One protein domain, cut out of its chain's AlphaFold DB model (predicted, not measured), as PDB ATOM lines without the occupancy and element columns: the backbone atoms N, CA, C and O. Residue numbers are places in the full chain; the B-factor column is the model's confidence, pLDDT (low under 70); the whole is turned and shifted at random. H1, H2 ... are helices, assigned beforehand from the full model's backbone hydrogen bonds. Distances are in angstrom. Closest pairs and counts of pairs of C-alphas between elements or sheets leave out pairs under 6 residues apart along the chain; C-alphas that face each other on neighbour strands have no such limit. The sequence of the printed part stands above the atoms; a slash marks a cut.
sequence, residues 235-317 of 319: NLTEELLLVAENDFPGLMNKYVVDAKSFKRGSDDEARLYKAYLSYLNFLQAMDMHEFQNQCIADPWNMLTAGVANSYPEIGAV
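Overview. This is residues 235 to 317 of the 319 residues of an uncharacterized protein of uncultured bacterium (UniProt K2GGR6). A long helix, H3, runs through the middle, with H1 and H6 packed on opposite sides of it and running roughly along it. H2 folds back from H1 as a helical hairpin, H4 folds back from the far end of H3, and short H5 sits beside H6, away from H3. The printed part has 83 residues with six named helices, H1 to H6 in chain order, and no named strand; the class is all helix. It is compact, with a radius of gyration of the C-alphas of 12.1 A and spans of 35 by 26 by 17 A.

Along the chain. H1, residues 236 to 244, begins at C-alpha 236 (288.242, 585.098, 398.810) and is 12.2 A long. H2 is residues 248 to 255. H3, residues 267 to 286, starts at C-alpha 267 (290.539, 574.591, 408.970) and is 28.5 A long. H4, residues 288 to 297, is 14.2 A long. H5 is residues 305 to 310, and H6, residues 312 to 317, ends at C-alpha 317 (272.334, 573.132, 420.194).

Arrangement. H3 is the hub. Its residues 268 to 276 touch H1 at a shallow tilt of 18 degrees, the same way; the closest C-alphas, Ala 244 and Ala 275, are 5.7 A apart. Its residues 273 to 281 touch H6 at 15 degrees, also shallow and the same way, closest at the C-alphas of Leu 277 and Ile 314, 5.7 A. H3 and H4 form a helical hairpin at a steep tilt of 43 degrees, with the C-alphas of Leu 283 and Phe 291 closest, 5.0 A apart. H2 and H3 only just touch, with 3 pairs of C-alphas within 8 A, closest at Phe 248 and Tyr 276, 6.6 A. H5 and H6 are close but not clearly touching; H5 is apart from H3. Every O i to N i+4 pair is within hydrogen-bond range in H1, H2, H3, H4 and H6; in H5 0 of 2 are, and 1 of 3 O i to N i+3 pairs.

Size, cuts and confidence. The farthest C-alphas, Asn 235 and His 289, are 35.7 A apart. The printed part has no cut, and the link from H2 to H3 is long, with 11 residues. Mean pLDDT of the printed part is 72.1; 31 residues are under 70, among them 235 to 247, 254 to 262 and 305 to 309.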
ATOM      1  N   ASN A 235     292.700 585.969 400.284       53.72
ATOM      2  CA  ASN A 235     292.011 584.889 399.593       53.72
ATOM      3  C   ASN A 235     290.506 585.059 399.831       53.72
ATOM      4  O   ASN A 235     290.084 585.195 400.976       53.72
ATOM      5  N   LEU A 236     289.705 585.011 398.764       54.34
ATOM      6  CA  LEU A 236     288.242 585.098 398.810       54.34
ATOM      7  C   LEU A 236     287.643 584.214 399.920       54.34
ATOM      8  O   LEU A 236     286.686 584.598 400.575       54.34
ATOM      9  N   THR A 237     288.256 583.059 400.176       57.41
ATOM     10  CA  THR A 237     287.882 582.131 401.254       57.41
ATOM     11  C   THR A 237     288.007 582.757 402.653       57.41
ATOM     12  O   THR A 237     287.092 582.635 403.459       57.41
ATOM     13  N   GLU A 238     289.088 583.488 402.934       58.47
ATOM     14  CA  GLU A 238     289.330 584.157 404.222       58.47
ATOM     15  C   GLU A 238     288.383 585.354 404.420       58.47
ATOM     16  O   GLU A 238     287.857 585.558 405.513       58.47
ATOM     17  N   GLU A 239     288.097 586.107 403.351       55.72
ATOM     18  CA  GLU A 239     287.079 587.168 403.365       55.72
ATOM     19  C   GLU A 239     285.685 586.599 403.678       55.72
ATOM     20  O   GLU A 239     284.969 587.137 404.526       55.72
ATOM     21  N   LEU A 240     285.313 585.483 403.042       61.53
ATOM     22  CA  LEU A 240     284.034 584.814 403.284       61.53
ATOM     23  C   LEU A 240     283.917 584.329 404.737       61.53
ATOM     24  O   LEU A 240     282.876 584.529 405.361       61.53
ATOM     25  N   LEU A 241     284.974 583.744 405.304       63.06
ATOM     26  CA  LEU A 241     284.966 583.245 406.684       63.06
ATOM     27  C   LEU A 241     284.853 584.368 407.721       63.06
ATOM     28  O   LEU A 241     284.133 584.224 408.706       63.06
ATOM     29  N   LEU A 242     285.490 585.515 407.489       60.16
ATOM     30  CA  LEU A 242     285.396 586.662 408.398       60.16
ATOM     31  C   LEU A 242     284.029 587.341 408.358       60.16
ATOM     32  O   LEU A 242     283.532 587.801 409.391       60.16
ATOM     33  N   VAL A 243     283.396 587.390 407.186       60.28
ATOM     34  CA  VAL A 243     282.001 587.829 407.082       60.28
ATOM     35  C   VAL A 243     281.086 586.802 407.760       60.28
ATOM     36  O   VAL A 243     280.185 587.217 408.486       60.28
ATOM     37  N   ALA A 244     281.360 585.495 407.640       60.06
ATOM     38  CA  ALA A 244     280.616 584.442 408.344       60.06
ATOM     39  C   ALA A 244     280.611 584.643 409.867       60.06
ATOM     40  O   ALA A 244     279.569 584.504 410.504       60.06
ATOM     41  N   GLU A 245     281.764 584.985 410.451       65.31
ATOM     42  CA  GLU A 245     281.928 585.184 411.899       65.31
ATOM     43  C   GLU A 245     281.114 586.366 412.462       65.31
ATOM     44  O   GLU A 245     280.920 586.439 413.676       65.31
ATOM     45  N   ASN A 246     280.650 587.287 411.611       62.56
ATOM     46  CA  ASN A 246     279.984 588.526 412.026       62.56
ATOM     47  C   ASN A 246     278.544 588.673 411.493       62.56
ATOM     48  O   ASN A 246     277.696 589.223 412.189       62.56
ATOM     49  N   ASP A 247     278.264 588.202 410.278       65.19
ATOM     50  CA  ASP A 247     276.947 588.219 409.629       65.19
ATOM     51  C   ASP A 247     276.777 586.947 408.786       65.19
ATOM     52  O   ASP A 247     276.866 586.946 407.552       65.19
ATOM     53  N   PHE A 248     276.570 585.830 409.489       74.50
ATOM     54  CA  PHE A 248     276.403 584.519 408.873       74.50
ATOM     55  C   PHE A 248     275.241 584.491 407.854       74.50
ATOM     56  O   PHE A 248     275.470 584.075 406.717       74.50
ATOM     57  N   PRO A 249     274.022 584.987 408.162       71.88
ATOM     58  CA  PRO A 249     272.932 585.002 407.183       71.88
ATOM     59  C   PRO A 249     273.229 585.894 405.971       71.88
ATOM     60  O   PRO A 249     272.924 585.513 404.837       71.88
ATOM     61  N   GLY A 250     273.843 587.063 406.181       67.38
ATOM     62  CA  GLY A 250     274.232 587.971 405.103       67.38
ATOM     63  C   GLY A 250     275.250 587.353 404.146       67.38
ATOM     64  O   GLY A 250     275.106 587.496 402.927       67.38
ATOM     65  N   LEU A 251     276.225 586.598 404.669       73.00
ATOM     66  CA  LEU A 251     277.154 585.812 403.855       73.00
ATOM     67  C   LEU A 251     276.408 584.808 402.972       73.00
ATOM     68  O   LEU A 251     276.581 584.808 401.750       73.00
ATOM     69  N   MET A 252     275.595 583.953 403.597       72.56
ATOM     70  CA  MET A 252     274.947 582.835 402.914       72.56
ATOM     71  C   MET A 252     273.982 583.324 401.830       72.56
ATOM     72  O   MET A 252     273.951 582.763 400.734       72.56
ATOM     73  N   ASN A 253     273.270 584.423 402.089       71.81
ATOM     74  CA  ASN A 253     272.356 585.039 401.127       71.81
ATOM     75  C   ASN A 253     273.079 585.731 399.962       71.81
ATOM     76  O   ASN A 253     272.584 585.715 398.836       71.81
ATOM     77  N   LYS A 254     274.239 586.356 400.209       62.06
ATOM     78  CA  LYS A 254     274.970 587.118 399.184       62.06
ATOM     79  C   LYS A 254     275.817 586.232 398.271       62.06
ATOM     80  O   LYS A 254     275.919 586.523 397.080       62.06
ATOM     81  N   TYR A 255     276.441 585.194 398.823       59.50
ATOM     82  CA  TYR A 255     277.440 584.391 398.111       59.50
ATOM     83  C   TYR A 255     276.994 582.960 397.805       59.50
ATOM     84  O   TYR A 255     277.706 582.274 397.079       59.50
ATOM     85  N   VAL A 256     275.826 582.526 398.302       63.19
ATOM     86  CA  VAL A 256     275.256 581.184 398.060       63.19
ATOM     87  C   VAL A 256     276.310 580.096 398.288       63.19
ATOM     88  O   VAL A 256     276.643 579.302 397.409       63.19
ATOM     89  N   VAL A 257     276.911 580.121 399.476       64.69
ATOM     90  CA  VAL A 257     278.010 579.225 399.832       64.69
ATOM     91  C   VAL A 257     277.451 577.821 400.077       64.69
ATOM     92  O   VAL A 257     276.683 577.616 401.010       64.69
ATOM     93  N   ASP A 258     277.837 576.840 399.258       65.31
ATOM     94  CA  ASP A 258     277.602 575.425 399.574       65.31
ATOM     95  C   ASP A 258     278.748 574.936 400.466       65.31
ATOM     96  O   ASP A 258     279.904 574.934 400.038       65.31
ATOM     97  N   ALA A 259     278.439 574.500 401.691       60.97
ATOM     98  CA  ALA A 259     279.414 573.956 402.637       60.97
ATOM     99  C   ALA A 259     280.229 572.787 402.050       60.97
ATOM    100  O   ALA A 259     281.393 572.604 402.404       60.97
ATOM    101  N   LYS A 260     279.676 572.053 401.072       64.75
ATOM    102  CA  LYS A 260     280.387 570.985 400.341       64.75
ATOM    103  C   LYS A 260     281.540 571.489 399.470       64.75
ATOM    104  O   LYS A 260     282.328 570.678 398.987       64.75
ATOM    105  N   SER A 261     281.624 572.798 399.240       65.00
ATOM    106  CA  SER A 261     282.704 573.434 398.477       65.00
ATOM    107  C   SER A 261     284.016 573.485 399.262       65.00
ATOM    108  O   SER A 261     285.079 573.627 398.660       65.00
ATOM    109  N   PHE A 262     283.960 573.348 400.590       69.81
ATOM    110  CA  PHE A 262     285.146 573.262 401.435       69.81
ATOM    111  C   PHE A 262     285.661 571.823 401.500       69.81
ATOM    112  O   PHE A 262     284.904 570.849 401.467       69.81
ATOM    113  N   LYS A 263     286.985 571.666 401.593       74.69
ATOM    114  CA  LYS A 263     287.589 570.344 401.775       74.69
ATOM    115  C   LYS A 263     287.209 569.817 403.159       74.69
ATOM    116  O   LYS A 263     287.518 570.458 404.159       74.69
ATOM    117  N   ARG A 264     286.614 568.622 403.209       70.31
ATOM    118  CA  ARG A 264     286.212 567.994 404.472       70.31
ATOM    119  C   ARG A 264     287.399 567.832 405.435       70.31
ATOM    120  O   ARG A 264     288.428 567.278 405.040       70.31
ATOM    121  N   GLY A 265     287.245 568.277 406.678       68.00
ATOM    122  CA  GLY A 265     288.266 568.300 407.726       68.00
ATOM    123  C   GLY A 265     289.302 569.421 407.588       68.00
ATOM    124  O   GLY A 265     290.365 569.320 408.195       68.00
ATOM    125  N   SER A 266     289.047 570.440 406.762       74.69
ATOM    126  CA  SER A 266     289.930 571.610 406.648       74.69
ATOM    127  C   SER A 266     289.655 572.653 407.732       74.69
ATOM    128  O   SER A 266     288.547 572.739 408.263       74.69
ATOM    129  N   ASP A 267     290.660 573.480 408.018       71.06
ATOM    130  CA  ASP A 267     290.539 574.591 408.970       71.06
ATOM    131  C   ASP A 267     289.464 575.602 408.533       71.06
ATOM    132  O   ASP A 267     288.720 576.121 409.365       71.06
ATOM    133  N   ASP A 268     289.320 575.824 407.224       72.75
ATOM    134  CA  ASP A 268     288.311 576.717 406.645       72.75
ATOM    135  C   ASP A 268     286.886 576.202 406.889       72.75
ATOM    136  O   ASP A 268     286.011 576.951 407.328       72.75
ATOM    137  N   GLU A 269     286.659 574.901 406.676       78.31
ATOM    138  CA  GLU A 269     285.379 574.252 406.982       78.31
ATOM    139  C   GLU A 269     285.060 574.368 408.484       78.31
ATOM    140  O   GLU A 269     283.956 574.763 408.865       78.31
ATOM    141  N   ALA A 270     286.045 574.111 409.351       76.50
ATOM    142  CA  ALA A 270     285.876 574.216 410.799       76.50
ATOM    143  C   ALA A 270     285.526 575.643 411.256       76.50
ATOM    144  O   ALA A 270     284.690 575.824 412.147       76.50
ATOM    145  N   ARG A 271     286.123 576.668 410.636       74.00
ATOM    146  CA  ARG A 271     285.813 578.077 410.925       74.00
ATOM    147  C   ARG A 271     284.403 578.460 410.493       74.00
ATOM    148  O   ARG A 271     283.705 579.115 411.269       74.00
ATOM    149  N   LEU A 272     283.952 578.004 409.324       80.56
ATOM    150  CA  LEU A 272     282.578 578.229 408.869       80.56
ATOM    151  C   LEU A 272     281.561 577.605 409.837       80.56
ATOM    152  O   LEU A 272     280.585 578.252 410.220       80.56
ATOM    153  N   TYR A 273     281.813 576.376 410.293       83.38
ATOM    154  CA  TYR A 273     280.960 575.693 411.269       83.38
ATOM    155  C   TYR A 273     280.970 576.368 412.648       83.38
ATOM    156  O   TYR A 273     279.920 576.490 413.283       83.38
ATOM    157  N   LYS A 274     282.112 576.898 413.095       81.75
ATOM    158  CA  LYS A 274     282.201 577.689 414.333       81.75
ATOM    159  C   LYS A 274     281.416 579.005 414.246       81.75
ATOM    160  O   LYS A 274     280.777 579.408 415.224       81.75
ATOM    161  N   ALA A 275     281.438 579.666 413.090       76.62
ATOM    162  CA  ALA A 275     280.627 580.852 412.835       76.62
ATOM    163  C   ALA A 275     279.125 580.517 412.845       76.62
ATOM    164  O   ALA A 275     278.346 581.200 413.512       76.62
ATOM    165  N   TYR A 276     278.735 579.404 412.213       84.81
ATOM    166  CA  TYR A 276     277.354 578.919 412.237       84.81
ATOM    167  C   TYR A 276     276.864 578.602 413.657       84.81
ATOM    168  O   TYR A 276     275.781 579.028 414.051       84.81
ATOM    169  N   LEU A 277     277.681 577.925 414.469       83.19
ATOM    170  CA  LEU A 277     277.372 577.659 415.877       83.19
ATOM    171  C   LEU A 277     277.169 578.951 416.680       83.19
ATOM    172  O   LEU A 277     276.266 579.041 417.511       83.19
ATOM    173  N   SER A 278     278.010 579.957 416.436       76.31
ATOM    174  CA  SER A 278     277.901 581.260 417.098       76.31
ATOM    175  C   SER A 278     276.584 581.956 416.736       76.31
ATOM    176  O   SER A 278     275.925 582.509 417.615       76.31
ATOM    177  N   TYR A 279     276.164 581.860 415.471       81.06
ATOM    178  CA  TYR A 279     274.864 582.343 415.007       81.06
ATOM    179  C   TYR A 279     273.687 581.601 415.662       81.06
ATOM    180  O   TYR A 279     272.766 582.249 416.157       81.06
ATOM    181  N   LEU A 280     273.732 580.267 415.744       81.06
ATOM    182  CA  LEU A 280     272.684 579.479 416.406       81.06
ATOM    183  C   LEU A 280     272.535 579.841 417.890       81.06
ATOM    184  O   LEU A 280     271.421 580.065 418.356       81.06
ATOM    185  N   ASN A 281     273.646 579.968 418.619       76.44
ATOM    186  CA  ASN A 281     273.627 580.386 420.025       76.44
ATOM    187  C   ASN A 281     273.087 581.814 420.198       76.44
ATOM    188  O   ASN A 281     272.381 582.100 421.166       76.44
ATOM    189  N   PHE A 282     273.399 582.717 419.263       74.69
ATOM    190  CA  PHE A 282     272.837 584.065 419.255       74.69
ATOM    191  C   PHE A 282     271.317 584.037 419.063       74.69
ATOM    192  O   PHE A 282     270.602 584.665 419.844       74.69
ATOM    193  N   LEU A 283     270.816 583.285 418.078       74.88
ATOM    194  CA  LEU A 283     269.376 583.129 417.871       74.88
ATOM    195  C   LEU A 283     268.701 582.527 419.105       74.88
ATOM    196  O   LEU A 283     267.702 583.062 419.567       74.88
ATOM    197  N   GLN A 284     269.274 581.481 419.702       79.06
ATOM    198  CA  GLN A 284     268.728 580.876 420.919       79.06
ATOM    199  C   GLN A 284     268.609 581.888 422.075       79.06
ATOM    200  O   GLN A 284     267.659 581.845 422.854       79.06
ATOM    201  N   ALA A 285     269.560 582.816 422.193       69.06
ATOM    202  CA  ALA A 285     269.542 583.836 423.238       69.06
ATOM    203  C   ALA A 285     268.590 585.011 422.941       69.06
ATOM    204  O   ALA A 285     268.051 585.600 423.878       69.06
ATOM    205  N   MET A 286     268.411 585.376 421.667       63.47
ATOM    206  CA  MET A 286     267.772 586.638 421.263       63.47
ATOM    207  C   MET A 286     266.410 586.466 420.581       63.47
ATOM    208  O   MET A 286     265.541 587.318 420.752       63.47
ATOM    209  N   ASP A 287     266.219 585.391 419.818       73.75
ATOM    210  CA  ASP A 287     265.013 585.109 419.038       73.75
ATOM    211  C   ASP A 287     264.761 583.594 418.943       73.75
ATOM    212  O   ASP A 287     265.157 582.906 417.998       73.75
ATOM    213  N   MET A 288     264.071 583.064 419.956       78.56
ATOM    214  CA  MET A 288     263.772 581.633 420.058       78.56
ATOM    215  C   MET A 288     262.871 581.107 418.935       78.56
ATOM    216  O   MET A 288     262.919 579.914 418.636       78.56
ATOM    217  N   HIS A 289     262.045 581.956 418.321       81.44
ATOM    218  CA  HIS A 289     261.179 581.530 417.223       81.44
ATOM    219  C   HIS A 289     261.996 581.348 415.941       81.44
ATOM    220  O   HIS A 289     261.890 580.317 415.274       81.44
ATOM    221  N   GLU A 290     262.869 582.308 415.633       77.19
ATOM    222  CA  GLU A 290     263.778 582.201 414.493       77.19
ATOM    223  C   GLU A 290     264.794 581.066 414.679       77.19
ATOM    224  O   GLU A 290     265.067 580.315 413.744       77.19
ATOM    225  N   PHE A 291     265.274 580.858 415.910       83.25
ATOM    226  CA  PHE A 291     266.104 579.707 416.271       83.25
ATOM    227  C   PHE A 291     265.436 578.366 415.926       83.25
ATOM    228  O   PHE A 291     266.040 577.515 415.270       83.25
ATOM    229  N   GLN A 292     264.175 578.181 416.327       84.50
ATOM    230  CA  GLN A 292     263.418 576.960 416.034       84.50
ATOM    231  C   GLN A 292     263.228 576.759 414.527       84.50
ATOM    232  O   GLN A 292     263.438 575.651 414.029       84.50
ATOM    233  N   ASN A 293     262.893 577.821 413.792       84.62
ATOM    234  CA  ASN A 293     262.754 577.757 412.336       84.62
ATOM    235  C   ASN A 293     264.069 577.363 411.659       84.62
ATOM    236  O   ASN A 293     264.070 576.497 410.783       84.62
ATOM    237  N   GLN A 294     265.188 577.940 412.101       83.94
ATOM    238  CA  GLN A 294     266.513 577.625 411.576       83.94
ATOM    239  C   GLN A 294     266.893 576.156 411.824       83.94
ATOM    240  O   GLN A 294     267.392 575.499 410.910       83.94
ATOM    241  N   CYS A 295     266.618 575.613 413.015       84.12
ATOM    242  CA  CYS A 295     266.898 574.209 413.339       84.12
ATOM    243  C   CYS A 295     265.994 573.211 412.585       84.12
ATOM    244  O   CYS A 295     266.417 572.082 412.337       84.12
ATOM    245  N   ILE A 296     264.764 573.599 412.224       82.69
ATOM    246  CA  ILE A 296     263.812 572.738 411.495       82.69
ATOM    247  C   ILE A 296     264.068 572.765 409.985       82.69
ATOM    248  O   ILE A 296     264.030 571.721 409.335       82.69
ATOM    249  N   ALA A 297     264.270 573.955 409.420       81.31
ATOM    250  CA  ALA A 297     264.330 574.145 407.975       81.31
ATOM    251  C   ALA A 297     265.752 574.051 407.409       81.31
ATOM    252  O   ALA A 297     265.888 573.686 406.243       81.31
ATOM    253  N   ASP A 298     266.773 574.397 408.207       77.31
ATOM    254  CA  ASP A 298     268.195 574.435 407.835       77.31
ATOM    255  C   ASP A 298     268.433 574.806 406.355       77.31
ATOM    256  O   ASP A 298     268.898 573.980 405.562       77.31
ATOM    257  N   PRO A 299     268.107 576.047 405.945       75.00
ATOM    258  CA  PRO A 299     268.154 576.473 404.543       75.00
ATOM    259  C   PRO A 299     269.537 576.329 403.887       75.00
ATOM    260  O   PRO A 299     269.659 576.419 402.666       75.00
ATOM    261  N   TRP A 300     270.582 576.099 404.684       79.06
ATOM    262  CA  TRP A 300     271.972 576.015 404.257       79.06
ATOM    263  C   TRP A 300     272.566 574.604 404.352       79.06
ATOM    264  O   TRP A 300     273.730 574.417 404.006       79.06
ATOM    265  N   ASN A 301     271.776 573.603 404.762       76.62
ATOM    266  CA  ASN A 301     272.204 572.207 404.931       76.62
ATOM    267  C   ASN A 301     273.420 572.032 405.868       76.62
ATOM    268  O   ASN A 301     274.243 571.124 405.686       76.62
ATOM    269  N   MET A 302     273.548 572.892 406.877       78.19
ATOM    270  CA  MET A 302     274.642 572.864 407.849       78.19
ATOM    271  C   MET A 302     274.407 571.853 408.987       78.19
ATOM    272  O   MET A 302     275.323 571.592 409.758       78.19
ATOM    273  N   LEU A 303     273.224 571.244 409.092       73.94
ATOM    274  CA  LEU A 303     272.810 570.303 410.147       73.94
ATOM    275  C   LEU A 303     272.654 568.855 409.648       73.94
ATOM    276  O   LEU A 303     272.044 568.016 410.314       73.94
ATOM    277  N   THR A 304     273.207 568.516 408.479       73.38
ATOM    278  CA  THR A 304     273.102 567.145 407.948       73.38
ATOM    279  C   THR A 304     273.770 566.109 408.864       73.38
ATOM    280  O   THR A 304     274.718 566.397 409.597       73.38
ATOM    281  N   ALA A 305     273.333 564.846 408.784       61.41
ATOM    282  CA  ALA A 305     273.858 563.752 409.614       61.41
ATOM    283  C   ALA A 305     275.389 563.562 409.512       61.41
ATOM    284  O   ALA A 305     276.028 563.114 410.460       61.41
ATOM    285  N   GLY A 306     275.991 563.920 408.370       64.44
ATOM    286  CA  GLY A 306     277.443 563.893 408.187       64.44
ATOM    287  C   GLY A 306     278.183 564.963 408.994       64.44
ATOM    288  O   GLY A 306     279.303 564.705 409.430       64.44
ATOM    289  N   VAL A 307     277.549 566.117 409.219       67.38
ATOM    290  CA  VAL A 307     278.079 567.232 410.015       67.38
ATOM    291  C   VAL A 307     277.921 566.952 411.498       67.38
ATOM    292  O   VAL A 307     278.876 567.132 412.237       67.38
ATOM    293  N   ALA A 308     276.778 566.412 411.932       62.34
ATOM    294  CA  ALA A 308     276.540 566.072 413.339       62.34
ATOM    295  C   ALA A 308     277.579 565.088 413.926       62.34
ATOM    296  O   ALA A 308     277.790 565.065 415.135       62.34
ATOM    297  N   ASN A 309     278.246 564.295 413.079       68.12
ATOM    298  CA  ASN A 309     279.345 563.417 413.490       68.12
ATOM    299  C   ASN A 309     280.710 564.126 413.549       68.12
ATOM    300  O   ASN A 309     281.582 563.693 414.296       68.12
ATOM    301  N   SER A 310     280.917 565.167 412.739       72.62
ATOM    302  CA  SER A 310     282.185 565.909 412.647       72.62
ATOM    303  C   SER A 310     282.217 567.154 413.547       72.62
ATOM    304  O   SER A 310     283.288 567.516 414.017       72.62
ATOM    305  N   TYR A 311     281.053 567.751 413.819       77.69
ATOM    306  CA  TYR A 311     280.832 568.948 414.638       77.69
ATOM    307  C   TYR A 311     279.605 568.725 415.549       77.69
ATOM    308  O   TYR A 311     278.521 569.277 415.307       77.69
ATOM    309  N   PRO A 312     279.720 567.842 416.560       78.62
ATOM    310  CA  PRO A 312     278.593 567.408 417.387       78.62
ATOM    311  C   PRO A 312     277.940 568.545 418.179       78.62
ATOM    312  O   PRO A 312     276.740 568.490 418.448       78.62
ATOM    313  N   GLU A 313     278.692 569.593 418.512       79.25
ATOM    314  CA  GLU A 313     278.210 570.784 419.214       79.25
ATOM    315  C   GLU A 313     277.087 571.519 418.469       79.25
ATOM    316  O   GLU A 313     276.162 572.019 419.103       79.25
ATOM    317  N   ILE A 314     277.099 571.522 417.135       79.31
ATOM    318  CA  ILE A 314     276.063 572.179 416.324       79.31
ATOM    319  C   ILE A 314     274.758 571.385 416.388       79.31
ATOM    320  O   ILE A 314     273.682 571.942 416.604       79.31
ATOM    321  N   GLY A 315     274.861 570.059 416.274       73.56
ATOM    322  CA  GLY A 315     273.719 569.165 416.439       73.56
ATOM    323  C   GLY A 315     273.176 569.142 417.869       73.56
ATOM    324  O   GLY A 315     271.994 568.876 418.051       73.56
ATOM    325  N   ALA A 316     274.009 569.416 418.876       79.81
ATOM    326  CA  ALA A 316     273.591 569.477 420.275       79.81
ATOM    327  C   ALA A 316     272.777 570.738 420.601       79.81
ATOM    328  O   ALA A 316     271.874 570.656 421.420       79.81
ATOM    329  N   VAL A 317     273.069 571.876 419.962       81.38
ATOM    330  CA  VAL A 317     272.334 573.132 420.194       81.38
ATOM    331  C   VAL A 317     270.897 573.052 419.669       81.38
ATOM    332  O   VAL A 317     269.984 573.525 420.336       81.38
TER     333      VAL A 317